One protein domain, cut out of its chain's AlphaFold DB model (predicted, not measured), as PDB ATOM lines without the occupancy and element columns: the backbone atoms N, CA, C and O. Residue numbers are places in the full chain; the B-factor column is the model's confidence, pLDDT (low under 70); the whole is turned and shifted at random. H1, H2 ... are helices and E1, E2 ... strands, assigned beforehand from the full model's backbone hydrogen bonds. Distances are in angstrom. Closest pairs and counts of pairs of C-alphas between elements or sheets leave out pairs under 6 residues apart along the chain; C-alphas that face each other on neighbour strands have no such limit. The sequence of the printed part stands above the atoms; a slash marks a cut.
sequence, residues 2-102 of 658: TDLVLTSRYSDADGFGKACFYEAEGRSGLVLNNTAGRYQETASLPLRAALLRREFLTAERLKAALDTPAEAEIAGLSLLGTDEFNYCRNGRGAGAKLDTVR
ATOM      1  N   THR A   2     114.221  71.256 158.997       67.75
ATOM      2  CA  THR A   2     113.270  70.793 160.029       67.75
ATOM      3  C   THR A   2     112.282  71.868 160.486       67.75
ATOM      4  O   THR A   2     111.095  71.589 160.543       67.75
ATOM      5  N   ASP A   3     112.736  73.104 160.707       73.88
ATOM      6  CA  ASP A   3     111.879  74.246 161.068       73.88
ATOM      7  C   ASP A   3     110.767  74.532 160.030       73.88
ATOM      8  O   ASP A   3     109.579  74.556 160.358       73.88
ATOM      9  N   LEU A   4     111.125  74.610 158.741       82.56
ATOM     10  CA  LEU A   4     110.157  74.792 157.648       82.56
ATOM     11  C   LEU A   4     109.144  73.640 157.565       82.56
ATOM     12  O   LEU A   4     107.979  73.864 157.259       82.56
ATOM     13  N   VAL A   5     109.570  72.407 157.855       82.44
ATOM     14  CA  VAL A   5     108.671  71.241 157.881       82.44
ATOM     15  C   VAL A   5     107.765  71.266 159.116       82.44
ATOM     16  O   VAL A   5     106.582  70.968 159.009       82.44
ATOM     17  N   LEU A   6     108.284  71.646 160.287       84.88
ATOM     18  CA  LEU A   6     107.496  71.762 161.519       84.88
ATOM     19  C   LEU A   6     106.451  72.878 161.441       84.88
ATOM     20  O   LEU A   6     105.419  72.771 162.098       84.88
ATOM     21  N   THR A   7     106.679  73.892 160.602       88.00
ATOM     22  CA  THR A   7     105.723  74.981 160.353       88.00
ATOM     23  C   THR A   7     104.356  74.461 159.908       88.00
ATOM     24  O   THR A   7     103.326  74.967 160.349       88.00
ATOM     25  N   SER A   8     104.315  73.358 159.152       87.69
ATOM     26  CA  SER A   8     103.054  72.746 158.722       87.69
ATOM     27  C   SER A   8     102.233  72.124 159.861       87.69
ATOM     28  O   SER A   8     101.145  71.617 159.604       87.69
ATOM     29  N   ARG A   9     102.754  72.072 161.097       88.94
ATOM     30  CA  ARG A   9     102.021  71.584 162.279       88.94
ATOM     31  C   ARG A   9     101.220  72.676 162.983       88.94
ATOM     32  O   ARG A   9     100.354  72.340 163.780       88.94
ATOM     33  N   TYR A  10     101.536  73.945 162.731       88.00
ATOM     34  CA  TYR A  10     100.915  75.082 163.414       88.00
ATOM     35  C   TYR A  10     100.451  76.198 162.463       88.00
ATOM     36  O   TYR A  10      99.958  77.219 162.932       88.00
ATOM     37  N   SER A  11     100.590  76.023 161.144       90.88
ATOM     38  CA  SER A  11     100.105  76.970 160.138       90.88
ATOM     39  C   SER A  11      99.490  76.264 158.927       90.88
ATOM     40  O   SER A  11     100.028  75.277 158.415       90.88
ATOM     41  N   ASP A  12      98.391  76.837 158.437       92.75
ATOM     42  CA  ASP A  12      97.665  76.382 157.251       92.75
ATOM     43  C   ASP A  12      98.054  77.128 155.966       92.75
ATOM     44  O   ASP A  12      97.454  76.880 154.925       92.75
ATOM     45  N   ALA A  13      99.087  77.982 155.995       94.19
ATOM     46  CA  ALA A  13      99.536  78.712 154.808       94.19
ATOM     47  C   ALA A  13      99.870  77.770 153.629       94.19
ATOM     48  O   ALA A  13     100.265  76.610 153.808       94.19
ATOM     49  N   ASP A  14      99.713  78.278 152.409       95.44
ATOM     50  CA  ASP A  14      99.952  77.549 151.160       95.44
ATOM     51  C   ASP A  14     101.448  77.270 150.948       95.44
ATOM     52  O   ASP A  14     101.827  76.259 150.343       95.44
ATOM     53  N   GLY A  15     102.303  78.153 151.475       93.62
ATOM     54  CA  GLY A  15     103.755  78.014 151.483       93.62
ATOM     55  C   GLY A  15     104.422  78.680 152.688       93.62
ATOM     56  O   GLY A  15     103.909  79.634 153.269       93.62
ATOM     57  N   PHE A  16     105.599  78.176 153.047       92.69
ATOM     58  CA  PHE A  16     106.385  78.619 154.202       92.69
ATOM     59  C   PHE A  16     107.837  78.801 153.781       92.69
ATOM     60  O   PHE A  16     108.377  77.946 153.079       92.69
ATOM     61  N   GLY A  17     108.512  79.865 154.199       91.81
ATOM     62  CA  GLY A  17     109.875  80.109 153.728       91.81
ATOM     63  C   GLY A  17     110.604  81.228 154.442       91.81
ATOM     64  O   GLY A  17     110.091  81.846 155.366       91.81
ATOM     65  N   LYS A  18     111.830  81.494 153.996       89.38
ATOM     66  CA  LYS A  18     112.695  82.519 154.586       89.38
ATOM     67  C   LYS A  18     112.393  83.896 153.993       89.38
ATOM     68  O   LYS A  18     112.903  84.241 152.928       89.38
ATOM     69  N   ALA A  19     111.565  84.673 154.694       89.62
ATOM     70  CA  ALA A  19     111.326  86.086 154.388       89.62
ATOM     71  C   ALA A  19     112.406  86.997 155.000       89.62
ATOM     72  O   ALA A  19     112.757  88.001 154.385       89.62
ATOM     73  N   CYS A  20     112.955  86.617 156.161       89.00
ATOM     74  CA  CYS A  20     114.140  87.201 156.793       89.00
ATOM     75  C   CYS A  20     115.347  86.282 156.543       89.00
ATOM     76  O   CYS A  20     115.254  85.078 156.783       89.00
ATOM     77  N   PHE A  21     116.469  86.805 156.040       87.81
ATOM     78  CA  PHE A  21     117.636  85.980 155.695       87.81
ATOM     79  C   PHE A  21     118.948  86.763 155.673       87.81
ATOM     80  O   PHE A  21     118.967  87.959 155.386       87.81
ATOM     81  N   TYR A  22     120.060  86.060 155.888       88.50
ATOM     82  CA  TYR A  22     121.386  86.606 155.619       88.50
ATOM     83  C   TYR A  22     121.695  86.581 154.122       88.50
ATOM     84  O   TYR A  22     121.380  85.613 153.431       88.50
ATOM     85  N   GLU A  23     122.359  87.613 153.619       89.00
ATOM     86  CA  GLU A  23     122.926  87.663 152.274       89.00
ATOM     87  C   GLU A  23     124.415  88.003 152.343       89.00
ATOM     88  O   GLU A  23     124.829  88.912 153.063       89.00
ATOM     89  N   ALA A  24     125.229  87.239 151.614       88.69
ATOM     90  CA  ALA A  24     126.645  87.525 151.446       88.69
ATOM     91  C   ALA A  24     126.854  88.515 150.295       88.69
ATOM     92  O   ALA A  24     126.587  88.200 149.134       88.69
ATOM     93  N   GLU A  25     127.380  89.693 150.624       83.75
ATOM     94  CA  GLU A  25     127.688  90.759 149.674       83.75
ATOM     95  C   GLU A  25     129.210  90.884 149.482       83.75
ATOM     96  O   GLU A  25     129.972  91.241 150.392       83.75
ATOM     97  N   GLY A  26     129.678  90.578 148.267       69.38
ATOM     98  CA  GLY A  26     131.092  90.674 147.891       69.38
ATOM     99  C   GLY A  26     132.025  89.763 148.706       69.38
ATOM    100  O   GLY A  26     131.631  88.718 149.216       69.38
ATOM    101  N   ARG A  27     133.307  90.147 148.819       59.06
ATOM    102  CA  ARG A  27     134.323  89.388 149.583       59.06
ATOM    103  C   ARG A  27     134.271  89.641 151.102       59.06
ATOM    104  O   ARG A  27     135.089  89.072 151.821       59.06
ATOM    105  N   SER A  28     133.376  90.500 151.609       57.03
ATOM    106  CA  SER A  28     133.505  91.013 152.983       57.03
ATOM    107  C   SER A  28     132.226  91.387 153.752       57.03
ATOM    108  O   SER A  28     132.376  91.728 154.925       57.03
ATOM    109  N   GLY A  29     131.007  91.308 153.215       78.25
ATOM    110  CA  GLY A  29     129.785  91.672 153.959       78.25
ATOM    111  C   GLY A  29     128.824  90.503 154.189       78.25
ATOM    112  O   GLY A  29     128.611  89.707 153.281       78.25
ATOM    113  N   LEU A  30     128.233  90.416 155.386       86.50
ATOM    114  CA  LEU A  30     126.964  89.715 155.614       86.50
ATOM    115  C   LEU A  30     125.924  90.757 156.012       86.50
ATOM    116  O   LEU A  30     126.175  91.545 156.924       86.50
ATOM    117  N   VAL A  31     124.776  90.746 155.344       88.31
ATOM    118  CA  VAL A  31     123.659  91.653 155.623       88.31
ATOM    119  C   VAL A  31     122.439  90.824 155.992       88.31
ATOM    120  O   VAL A  31     122.106  89.868 155.295       88.31
ATOM    121  N   LEU A  32     121.784  91.173 157.098       87.56
ATOM    122  CA  LEU A  32     120.497  90.595 157.468       87.56
ATOM    123  C   LEU A  32     119.383  91.393 156.789       87.56
ATOM    124  O   LEU A  32     119.196  92.576 157.070       87.56
ATOM    125  N   ASN A  33     118.644  90.740 155.901       87.50
ATOM    126  CA  ASN A  33     117.556  91.347 155.153       87.50
ATOM    127  C   ASN A  33     116.204  91.070 155.813       87.50
ATOM    128  O   ASN A  33     115.945  89.954 156.262       87.50
ATOM    129  N   ASN A  34     115.324  92.077 155.782       86.44
ATOM    130  CA  ASN A  34     113.900  91.969 156.109       86.44
ATOM    131  C   ASN A  34     113.594  91.374 157.501       86.44
ATOM    132  O   ASN A  34     112.791  90.455 157.654       86.44
ATOM    133  N   THR A  35     114.206  91.947 158.541       84.81
ATOM    134  CA  THR A  35     114.034  91.547 159.950       84.81
ATOM    135  C   THR A  35     112.575  91.483 160.414       84.81
ATOM    136  O   THR A  35     112.238  90.650 161.249       84.81
ATOM    137  N   ALA A  36     111.695  92.326 159.864       86.31
ATOM    138  CA  ALA A  36     110.277  92.348 160.222       86.31
ATOM    139  C   ALA A  36     109.485  91.137 159.688       86.31
ATOM    140  O   ALA A  36     108.392  90.875 160.172       86.31
ATOM    141  N   GLY A  37     110.023  90.382 158.723       86.06
ATOM    142  CA  GLY A  37     109.346  89.242 158.096       86.06
ATOM    143  C   GLY A  37     109.391  87.929 158.889       86.06
ATOM    144  O   GLY A  37     109.030  86.887 158.345       86.06
ATOM    145  N   ARG A  38     109.874  87.935 160.139       88.12
ATOM    146  CA  ARG A  38     109.980  86.728 160.980       88.12
ATOM    147  C   ARG A  38     108.621  86.362 161.569       88.12
ATOM    148  O   ARG A  38     108.046  87.157 162.308       88.12
ATOM    149  N   TYR A  39     108.150  85.147 161.301       89.44
ATOM    150  CA  TYR A  39     106.853  84.651 161.781       89.44
ATOM    151  C   TYR A  39     105.686  85.581 161.409       89.44
ATOM    152  O   TYR A  39     104.774  85.796 162.203       89.44
ATOM    153  N   GLN A  40     105.740  86.150 160.202       92.19
ATOM    154  CA  GLN A  40     104.727  87.058 159.660       92.19
ATOM    155  C   GLN A  40     104.234  86.567 158.304       92.19
ATOM    156  O   GLN A  40     104.984  85.955 157.538       92.19
ATOM    157  N   GLU A  41     102.978  86.871 157.988       93.25
ATOM    158  CA  GLU A  41     102.474  86.714 156.627       93.25
ATOM    159  C   GLU A  41     103.294  87.575 155.657       93.25
ATOM    160  O   GLU A  41     103.689  88.700 155.972       93.25
ATOM    161  N   THR A  42     103.573  87.039 154.472       92.12
ATOM    162  CA  THR A  42     104.382  87.716 153.454       92.12
ATOM    163  C   THR A  42     103.713  87.648 152.088       92.12
ATOM    164  O   THR A  42     103.042  86.680 151.751       92.12
ATOM    165  N   ALA A  43     103.904  88.684 151.273       92.38
ATOM    166  CA  ALA A  43     103.335  88.743 149.928       92.38
ATOM    167  C   ALA A  43     104.064  87.822 148.934       92.38
ATOM    168  O   ALA A  43     103.456  87.334 147.976       92.38
ATOM    169  N   SER A  44     105.361  87.590 149.158       93.00
ATOM    170  CA  SER A  44     106.167  86.677 148.354       93.00
ATOM    171  C   SER A  44     107.238  85.953 149.169       93.00
ATOM    172  O   SER A  44     107.622  86.375 150.265       93.00
ATOM    173  N   LEU A  45     107.707  84.828 148.626       92.19
ATOM    174  CA  LEU A  45     108.836  84.059 149.142       92.19
ATOM    175  C   LEU A  45     109.741  83.592 147.995       92.19
ATOM    176  O   LEU A  45     109.232  83.098 146.986       92.19
ATOM    177  N   PRO A  46     111.075  83.643 148.151       90.31
ATOM    178  CA  PRO A  46     111.985  83.040 147.186       90.31
ATOM    179  C   PRO A  46     111.825  81.517 147.207       90.31
ATOM    180  O   PRO A  46     112.026  80.873 148.239       90.31
ATOM    181  N   LEU A  47     111.525  80.918 146.054       89.50
ATOM    182  CA  LEU A  47     111.232  79.486 145.939       89.50
ATOM    183  C   LEU A  47     112.426  78.618 146.374       89.50
ATOM    184  O   LEU A  47     112.250  77.553 146.957       89.50
ATOM    185  N   ARG A  48     113.656  79.117 146.190       87.81
ATOM    186  CA  ARG A  48     114.904  78.485 146.661       87.81
ATOM    187  C   ARG A  48     115.065  78.387 148.183       87.81
ATOM    188  O   ARG A  48     115.976  77.703 148.642       87.81
ATOM    189  N   ALA A  49     114.242  79.089 148.958       89.12
ATOM    190  CA  ALA A  49     114.262  79.062 150.420       89.12
ATOM    191  C   ALA A  49     112.848  78.902 151.006       89.12
ATOM    192  O   ALA A  49     112.580  79.359 152.120       89.12
ATOM    193  N   ALA A  50     111.950  78.258 150.257       90.62
ATOM    194  CA  ALA A  50     110.569  78.027 150.648       90.62
ATOM    195  C   ALA A  50     110.134  76.580 150.386       90.62
ATOM    196  O   ALA A  50     110.659  75.887 149.515       90.62
ATOM    197  N   LEU A  51     109.145  76.137 151.152       90.75
ATOM    198  CA  LEU A  51     108.350  74.945 150.914       90.75
ATOM    199  C   LEU A  51     106.957  75.374 150.471       90.75
ATOM    200  O   LEU A  51     106.394  76.331 150.994       90.75
ATOM    201  N   LEU A  52     106.397  74.632 149.524       91.81
ATOM    202  CA  LEU A  52     105.073  74.881 148.980       91.81
ATOM    203  C   LEU A  52     104.253  73.599 149.062       91.81
ATOM    204  O   LEU A  52     104.776  72.511 148.792       91.81
ATOM    205  N   ARG A  53     102.967  73.705 149.408       90.62
ATOM    206  CA  ARG A  53     102.073  72.547 149.327       90.62
ATOM    207  C   ARG A  53     101.990  72.072 147.880       90.62
ATOM    208  O   ARG A  53     101.976  72.863 146.937       90.62
ATOM    209  N   ARG A  54     101.933  70.750 147.711       91.25
ATOM    210  CA  ARG A  54     102.017  70.088 146.400       91.25
ATOM    211  C   ARG A  54     101.022  70.651 145.379       91.25
ATOM    212  O   ARG A  54     101.378  70.780 144.215       91.25
ATOM    213  N   GLU A  55      99.800  70.962 145.797       92.94
ATOM    214  CA  GLU A  55      98.738  71.486 144.924       92.94
ATOM    215  C   GLU A  55      99.065  72.839 144.276       92.94
ATOM    216  O   GLU A  55      98.583  73.118 143.182       92.94
ATOM    217  N   PHE A  56      99.950  73.632 144.883       92.00
ATOM    218  CA  PHE A  56     100.366  74.931 144.353       92.00
ATOM    219  C   PHE A  56     101.677  74.876 143.554       92.00
ATOM    220  O   PHE A  56     102.095  75.889 142.978       92.00
ATOM    221  N   LEU A  57     102.335  73.713 143.483       89.56
ATOM    222  CA  LEU A  57     103.547  73.513 142.689       89.56
ATOM    223  C   LEU A  57     103.183  73.227 141.225       89.56
ATOM    224  O   LEU A  57     103.095  72.078 140.790       89.56
ATOM    225  N   THR A  58     102.961  74.289 140.454       92.56
ATOM    226  CA  THR A  58     102.658  74.196 139.021       92.56
ATOM    227  C   THR A  58     103.899  73.828 138.200       92.56
ATOM    228  O   THR A  58     105.034  74.054 138.622       92.56
ATOM    229  N   ALA A  59     103.694  73.304 136.985       92.38
ATOM    230  CA  ALA A  59     104.789  72.998 136.060       92.38
ATOM    231  C   ALA A  59     105.636  74.239 135.722       92.38
ATOM    232  O   ALA A  59     106.850  74.136 135.585       92.38
ATOM    233  N   GLU A  60     105.006  75.414 135.633       91.62
ATOM    234  CA  GLU A  60     105.683  76.689 135.393       91.62
ATOM    235  C   GLU A  60     106.581  77.094 136.567       91.62
ATOM    236  O   GLU A  60     107.752  77.405 136.360       91.62
ATOM    237  N   ARG A  61     106.079  77.004 137.806       89.81
ATOM    238  CA  ARG A  61     106.876  77.286 139.011       89.81
ATOM    239  C   ARG A  61     108.029  76.302 139.165       89.81
ATOM    240  O   ARG A  61     109.138  76.713 139.486       89.81
ATOM    241  N   LEU A  62     107.786  75.018 138.898       89.62
ATOM    242  CA  LEU A  62     108.834  74.000 138.908       89.62
ATOM    243  C   LEU A  62     109.899  74.290 137.844       89.62
ATOM    244  O   LEU A  62     111.087  74.203 138.134       89.62
ATOM    245  N   LYS A  63     109.485  74.681 136.635       92.25
ATOM    246  CA  LYS A  63     110.403  75.075 135.567       92.25
ATOM    247  C   LYS A  63     111.236  76.293 135.969       92.25
ATOM    248  O   LYS A  63     112.455  76.232 135.873       92.25
ATOM    249  N   ALA A  64     110.616  77.349 136.497       89.38
ATOM    250  CA  ALA A  64     111.329  78.527 136.995       89.38
ATOM    251  C   ALA A  64     112.326  78.172 138.115       89.38
ATOM    252  O   ALA A  64     113.437  78.696 138.140       89.38
ATOM    253  N   ALA A  65     111.969  77.240 139.006       88.69
ATOM    254  CA  ALA A  65     112.857  76.751 140.061       88.69
ATOM    255  C   ALA A  65     114.116  76.058 139.518       88.69
ATOM    256  O   ALA A  65     115.164  76.115 140.153       88.69
ATOM    257  N   LEU A  66     113.998  75.368 138.382       90.56
ATOM    258  CA  LEU A  66     115.085  74.604 137.770       90.56
ATOM    259  C   LEU A  66     115.936  75.470 136.836       90.56
ATOM    260  O   LEU A  66     117.162  75.398 136.898       90.56
ATOM    261  N   ASP A  67     115.293  76.296 136.012       93.81
ATOM    262  CA  ASP A  67     115.954  77.110 134.989       93.81
ATOM    263  C   ASP A  67     116.584  78.376 135.596       93.81
ATOM    264  O   ASP A  67     117.714  78.737 135.269       93.81
ATOM    265  N   THR A  68     115.872  79.042 136.511       92.25
ATOM    266  CA  THR A  68     116.265  80.328 137.116       92.25
ATOM    267  C   THR A  68     116.032  80.330 138.635       92.25
ATOM    268  O   THR A  68     115.292  81.170 139.154       92.25
ATOM    269  N   PRO A  69     116.682  79.428 139.402       86.56
ATOM    270  CA  PRO A  69     116.460  79.271 140.846       86.56
ATOM    271  C   PRO A  69     116.700  80.550 141.654       86.56
ATOM    272  O   PRO A  69     116.203  80.687 142.773       86.56
ATOM    273  N   ALA A  70     117.499  81.479 141.120       85.44
ATOM    274  CA  ALA A  70     117.759  82.747 141.773       85.44
ATOM    275  C   ALA A  70     116.542  83.692 141.737       85.44
ATOM    276  O   ALA A  70     116.252  84.371 142.718       85.44
ATOM    277  N   GLU A  71     115.817  83.712 140.631       88.56
ATOM    278  CA  GLU A  71     114.733  84.668 140.378       88.56
ATOM    279  C   GLU A  71     113.353  84.065 140.665       88.56
ATOM    280  O   GLU A  71     112.359  84.778 140.718       88.56
ATOM    281  N   ALA A  72     113.286  82.748 140.867       92.06
ATOM    282  CA  ALA A  72     112.040  82.056 141.146       92.06
ATOM    283  C   ALA A  72     111.449  82.477 142.503       92.06
ATOM    284  O   ALA A  72     112.017  82.199 143.565       92.06
ATOM    285  N   GLU A  73     110.261  83.076 142.459       91.69
ATOM    286  CA  GLU A  73     109.478  83.475 143.627       91.69
ATOM    287  C   GLU A  73     108.075  82.863 143.605       91.69
ATOM    288  O   GLU A  73     107.501  82.551 142.558       91.69
ATOM    289  N   ILE A  74     107.514  82.691 144.796       91.81
ATOM    290  CA  ILE A  74     106.110  82.369 145.012       91.81
ATOM    291  C   ILE A  74     105.425  83.657 145.452       91.81
ATOM    292  O   ILE A  74     105.880  84.287 146.400       91.81
ATOM    293  N   ALA A  75     104.323  84.014 144.803       91.56
ATOM    294  CA  ALA A  75     103.468  85.135 145.175       91.56
ATOM    295  C   ALA A  75     101.995  84.789 144.904       91.56
ATOM    296  O   ALA A  75     101.699  83.809 144.207       91.56
ATOM    297  N   GLY A  76     101.081  85.603 145.442       90.50
ATOM    298  CA  GLY A  76      99.636  85.457 145.218       90.50
ATOM    299  C   GLY A  76      99.014  84.247 145.920       90.50
ATOM    300  O   GLY A  76      98.032  83.698 145.430       90.50
ATOM    301  N   LEU A  77      99.613  83.815 147.028       93.75
ATOM    302  CA  LEU A  77      99.159  82.723 147.887       93.75
ATOM    303  C   LEU A  77      99.211  83.168 149.350       93.75
ATOM    304  O   LEU A  77      99.843  84.180 149.658       93.75
ATOM    305  N   SER A  78      98.600  82.399 150.248       95.75
ATOM    306  CA  SER A  78      98.837  82.549 151.683       95.75
ATOM    307  C   SER A  78     100.251  82.063 152.003       95.75
ATOM    308  O   SER A  78     100.547  80.875 151.875       95.75
ATOM    309  N   LEU A  79     101.157  82.972 152.363       95.56
ATOM    310  CA  LEU A  79     102.562  82.651 152.616       95.56
ATOM    311  C   LEU A  79     102.982  83.122 154.002       95.56
ATOM    312  O   LEU A  79     102.677  84.244 154.402       95.56
ATOM    313  N   LEU A  80     103.753  82.288 154.695       94.50
ATOM    314  CA  LEU A  80     104.309  82.606 156.005       94.50
ATOM    315  C   LEU A  80     105.838  82.677 155.936       94.50
ATOM    316  O   LEU A  80     106.511  81.707 155.569       94.50
ATOM    317  N   GLY A  81     106.390  83.825 156.319       92.12
ATOM    318  CA  GLY A  81     107.809  83.982 156.599       92.12
ATOM    319  C   GLY A  81     108.157  83.335 157.937       92.12
ATOM    320  O   GLY A  81     107.545  83.655 158.952       92.12
ATOM    321  N   THR A  82     109.132  82.431 157.960       86.31
ATOM    322  CA  THR A  82     109.654  81.813 159.190       86.31
ATOM    323  C   THR A  82     111.034  82.380 159.544       86.31
ATOM    324  O   THR A  82     111.582  83.188 158.793       86.31
ATOM    325  N   ASP A  83     111.555  82.009 160.717       74.56
ATOM    326  CA  ASP A  83     112.717  82.604 161.402       74.56
ATOM    327  C   ASP A  83     113.991  82.828 160.555       74.56
ATOM    328  O   ASP A  83     114.174  82.231 159.494       74.56
ATOM    329  N   GLU A  84     114.942  83.609 161.071       66.38
ATOM    330  CA  GLU A  84     116.238  83.934 160.458       66.38
ATOM    331  C   GLU A  84     117.233  82.759 160.369       66.38
ATOM    332  O   GLU A  84     118.197  82.818 159.601       66.38
ATOM    333  N   PHE A  85     116.985  81.667 161.098       66.62
ATOM    334  CA  PHE A  85     117.904  80.534 161.228       66.62
ATOM    335  C   PHE A  85     118.271  79.834 159.899       66.62
ATOM    336  O   PHE A  85     117.398  79.442 159.111       66.62
ATOM    337  N   ASN A  86     119.576  79.561 159.736       68.88
ATOM    338  CA  ASN A  86     120.222  78.623 158.801       68.88
ATOM    339  C   ASN A  86     120.005  78.834 157.284       68.88
ATOM    340  O   ASN A  86     120.015  77.869 156.511       68.88
ATOM    341  N   TYR A  87     119.858  80.080 156.820       82.69
ATOM    342  CA  TYR A  87     119.937  80.396 155.387       82.69
ATOM    343  C   TYR A  87     120.771  81.658 155.117       82.69
ATOM    344  O   TYR A  87     120.421  82.757 155.540       82.69
ATOM    345  N   CYS A  88     121.868  81.486 154.369       86.31
ATOM    346  CA  CYS A  88     122.674  82.578 153.825       86.31
ATOM    347  C   CYS A  88     122.611  82.550 152.295       86.31
ATOM    348  O   CYS A  88     123.198  81.676 151.643       86.31
ATOM    349  N   ARG A  89     121.907  83.518 151.709       87.44
ATOM    350  CA  ARG A  89     121.889  83.739 150.267       87.44
ATOM    351  C   ARG A  89     123.303  84.090 149.800       87.44
ATOM    352  O   ARG A  89     123.987  84.902 150.411       87.44
ATOM    353  N   ASN A  90     123.747  83.452 148.717       87.31
ATOM    354  CA  ASN A  90     125.079  83.640 148.126       87.31
ATOM    355  C   ASN A  90     126.262  83.321 149.069       87.31
ATOM    356  O   ASN A  90     127.396  83.690 148.782       87.31
ATOM    357  N   GLY A  91     126.051  82.561 150.151       84.31
ATOM    358  CA  GLY A  91     127.090  82.277 151.154       84.31
ATOM    359  C   GLY A  91     128.285  81.428 150.684       84.31
ATOM    360  O   GLY A  91     129.238  81.246 151.445       84.31
ATOM    361  N   ARG A  92     128.274  80.902 149.448       79.12
ATOM    362  CA  ARG A  92     129.353  80.081 148.862       79.12
ATOM    363  C   ARG A  92     130.602  80.945 148.614       79.12
ATOM    364  O   ARG A  92     130.843  81.390 147.500       79.12
ATOM    365  N   GLY A  93     131.382  81.186 149.666       75.50
ATOM    366  CA  GLY A  93     132.587  82.028 149.640       75.50
ATOM    367  C   GLY A  93     132.736  82.981 150.832       75.50
ATOM    368  O   GLY A  93     133.782  83.606 150.964       75.50
ATOM    369  N   ALA A  94     131.742  83.065 151.724       79.00
ATOM    370  CA  ALA A  94     131.757  83.984 152.870       79.00
ATOM    371  C   ALA A  94     132.694  83.559 154.030       79.00
ATOM    372  O   ALA A  94     132.897  84.324 154.974       79.00
ATOM    373  N   GLY A  95     133.301  82.366 153.957       79.81
ATOM    374  CA  GLY A  95     134.311  81.894 154.912       79.81
ATOM    375  C   GLY A  95     133.811  81.859 156.362       79.81
ATOM    376  O   GLY A  95     132.672  81.473 156.614       79.81
ATOM    377  N   ALA A  96     134.661  82.293 157.299       72.81
ATOM    378  CA  ALA A  96     134.383  82.321 158.743       72.81
ATOM    379  C   ALA A  96     133.196  83.221 159.142       72.81
ATOM    380  O   ALA A  96     132.627  83.069 160.210       72.81
ATOM    381  N   LYS A  97     132.750  84.149 158.283       76.25
ATOM    382  CA  LYS A  97     131.577  84.985 158.599       76.25
ATOM    383  C   LYS A  97     130.284  84.179 158.644       76.25
ATOM    384  O   LYS A  97     129.344  84.579 159.319       76.25
ATOM    385  N   LEU A  98     130.246  83.024 157.970       77.69
ATOM    386  CA  LEU A  98     129.121  82.100 158.078       77.69
ATOM    387  C   LEU A  98     128.898  81.609 159.508       77.69
ATOM    388  O   LEU A  98     127.809  81.121 159.767       77.69
ATOM    389  N   ASP A  99     129.856  81.765 160.423       79.06
ATOM    390  CA  ASP A  99     129.685  81.404 161.831       79.06
ATOM    391  C   ASP A  99     128.577  82.238 162.502       79.06
ATOM    392  O   ASP A  99     127.850  81.721 163.336       79.06
ATOM    393  N   THR A 100     128.330  83.475 162.047       77.94
ATOM    394  CA  THR A 100     127.173  84.284 162.490       77.94
ATOM    395  C   THR A 100     125.830  83.731 161.994       77.94
ATOM    396  O   THR A 100     124.798  84.004 162.592       77.94
ATOM    397  N   VAL A 101     125.834  82.961 160.898       80.62
ATOM    398  CA  VAL A 101     124.639  82.291 160.343       80.62
ATOM    399  C   VAL A 101     124.528  80.835 160.816       80.62
ATOM    400  O   VAL A 101     123.469  80.223 160.714       80.62
ATOM    401  N   ARG A 102     125.636  80.256 161.290       77.38
ATOM    402  CA  ARG A 102     125.738  78.918 161.881       77.38
ATOM    403  C   ARG A 102     125.637  79.046 163.395       77.38
ATOM    404  O   ARG A 102     126.576  78.780 164.132       77.38
TER     405      ARG A 102
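Overview. This is residues 2 to 102 of the 658 residues of a protein of Rhodobacteraceae bacterium CCMM004 (UniProt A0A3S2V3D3). Two lobes make this domain: a body around the small sheet E5, E1, E7, with H1 over one face and the strand pair E4 and E6 beyond the other, and a second lobe of the hairpin E2 and E3 with H3 near it. H2 lies at the far end of the body, past E6, and E1 runs on into E2 to join the lobes. The printed part has 101 residues in the order H1 E1 E2 E3 E4 E5 H2 E6 E7 H3, three named helices and seven named strands of mixed class, with under half of the residues in them. The three-strand sheet is mixed, the two pairs antiparallel. The whole is compact, radius of gyration of the C-alphas 13.9 A, spanning 40 by 31 by 22 A.

Arrangement. H1, residues 2 to 7, is on the sheet at a height over the sheet of 9.0 A, over E1, residues 15 to 18; their closest C-alphas, Leu 4 and Phe 16, are 6.4 A apart. It runs slantwise to the strands, at 44 degrees to E1 on the local plane. E1 runs on into E2, residues 21 to 25, at 45 degrees. E2 and E3, residues 29 to 33, form a hairpin, with N 23 and O 31 at 2.8 A. E4, residues 44 to 46, has its closest C-alpha to E1 at Leu 45, 6.1 A from Gly 17. E5, residues 50 to 52, is antiparallel to E1, with N 51 and O 16 at 2.8 A. H2, residues 59 to 67, is not on this sheet. E6, residues 73 to 75, is antiparallel to E4, with N 74 and O 45 at 2.8 A. E7, residues 79 to 82, is parallel to E1, with N 82 and O 17 at 2.8 A. H3, residues 95 to 100, comes closest to E3 at Lys 97 and Leu 30, C-alphas 7.3 A apart. Every O i to N i+4 pair of H1 and H2 is within hydrogen-bond range; H3 has 0 of 2, but 3 of 3 O i to N i+3 pairs.

Along the chain. H1 measures 8.6 A from C-alpha 2 at (113.270, 70.793, 160.029). E1 is 10.5 A, E2 12.7 A, E3 12.3 A, H2 11.9 A, E7 9.7 A; E4, E5 and E6 have three residues each. H3 is 10.7 A, ending at C-alpha 100 (127.173, 84.284, 162.490).

Size, cuts and confidence. The C-alphas of Ser 28 and Glu 55, the two farthest apart, are 40.7 A apart. The printed part has no cut. The link E7 to H3 is long, and its residues 88 to 89 pair parallel with 22 to 23 of E2. pLDDT is under 70 at residues 2, 26 to 28 and 84 to 86.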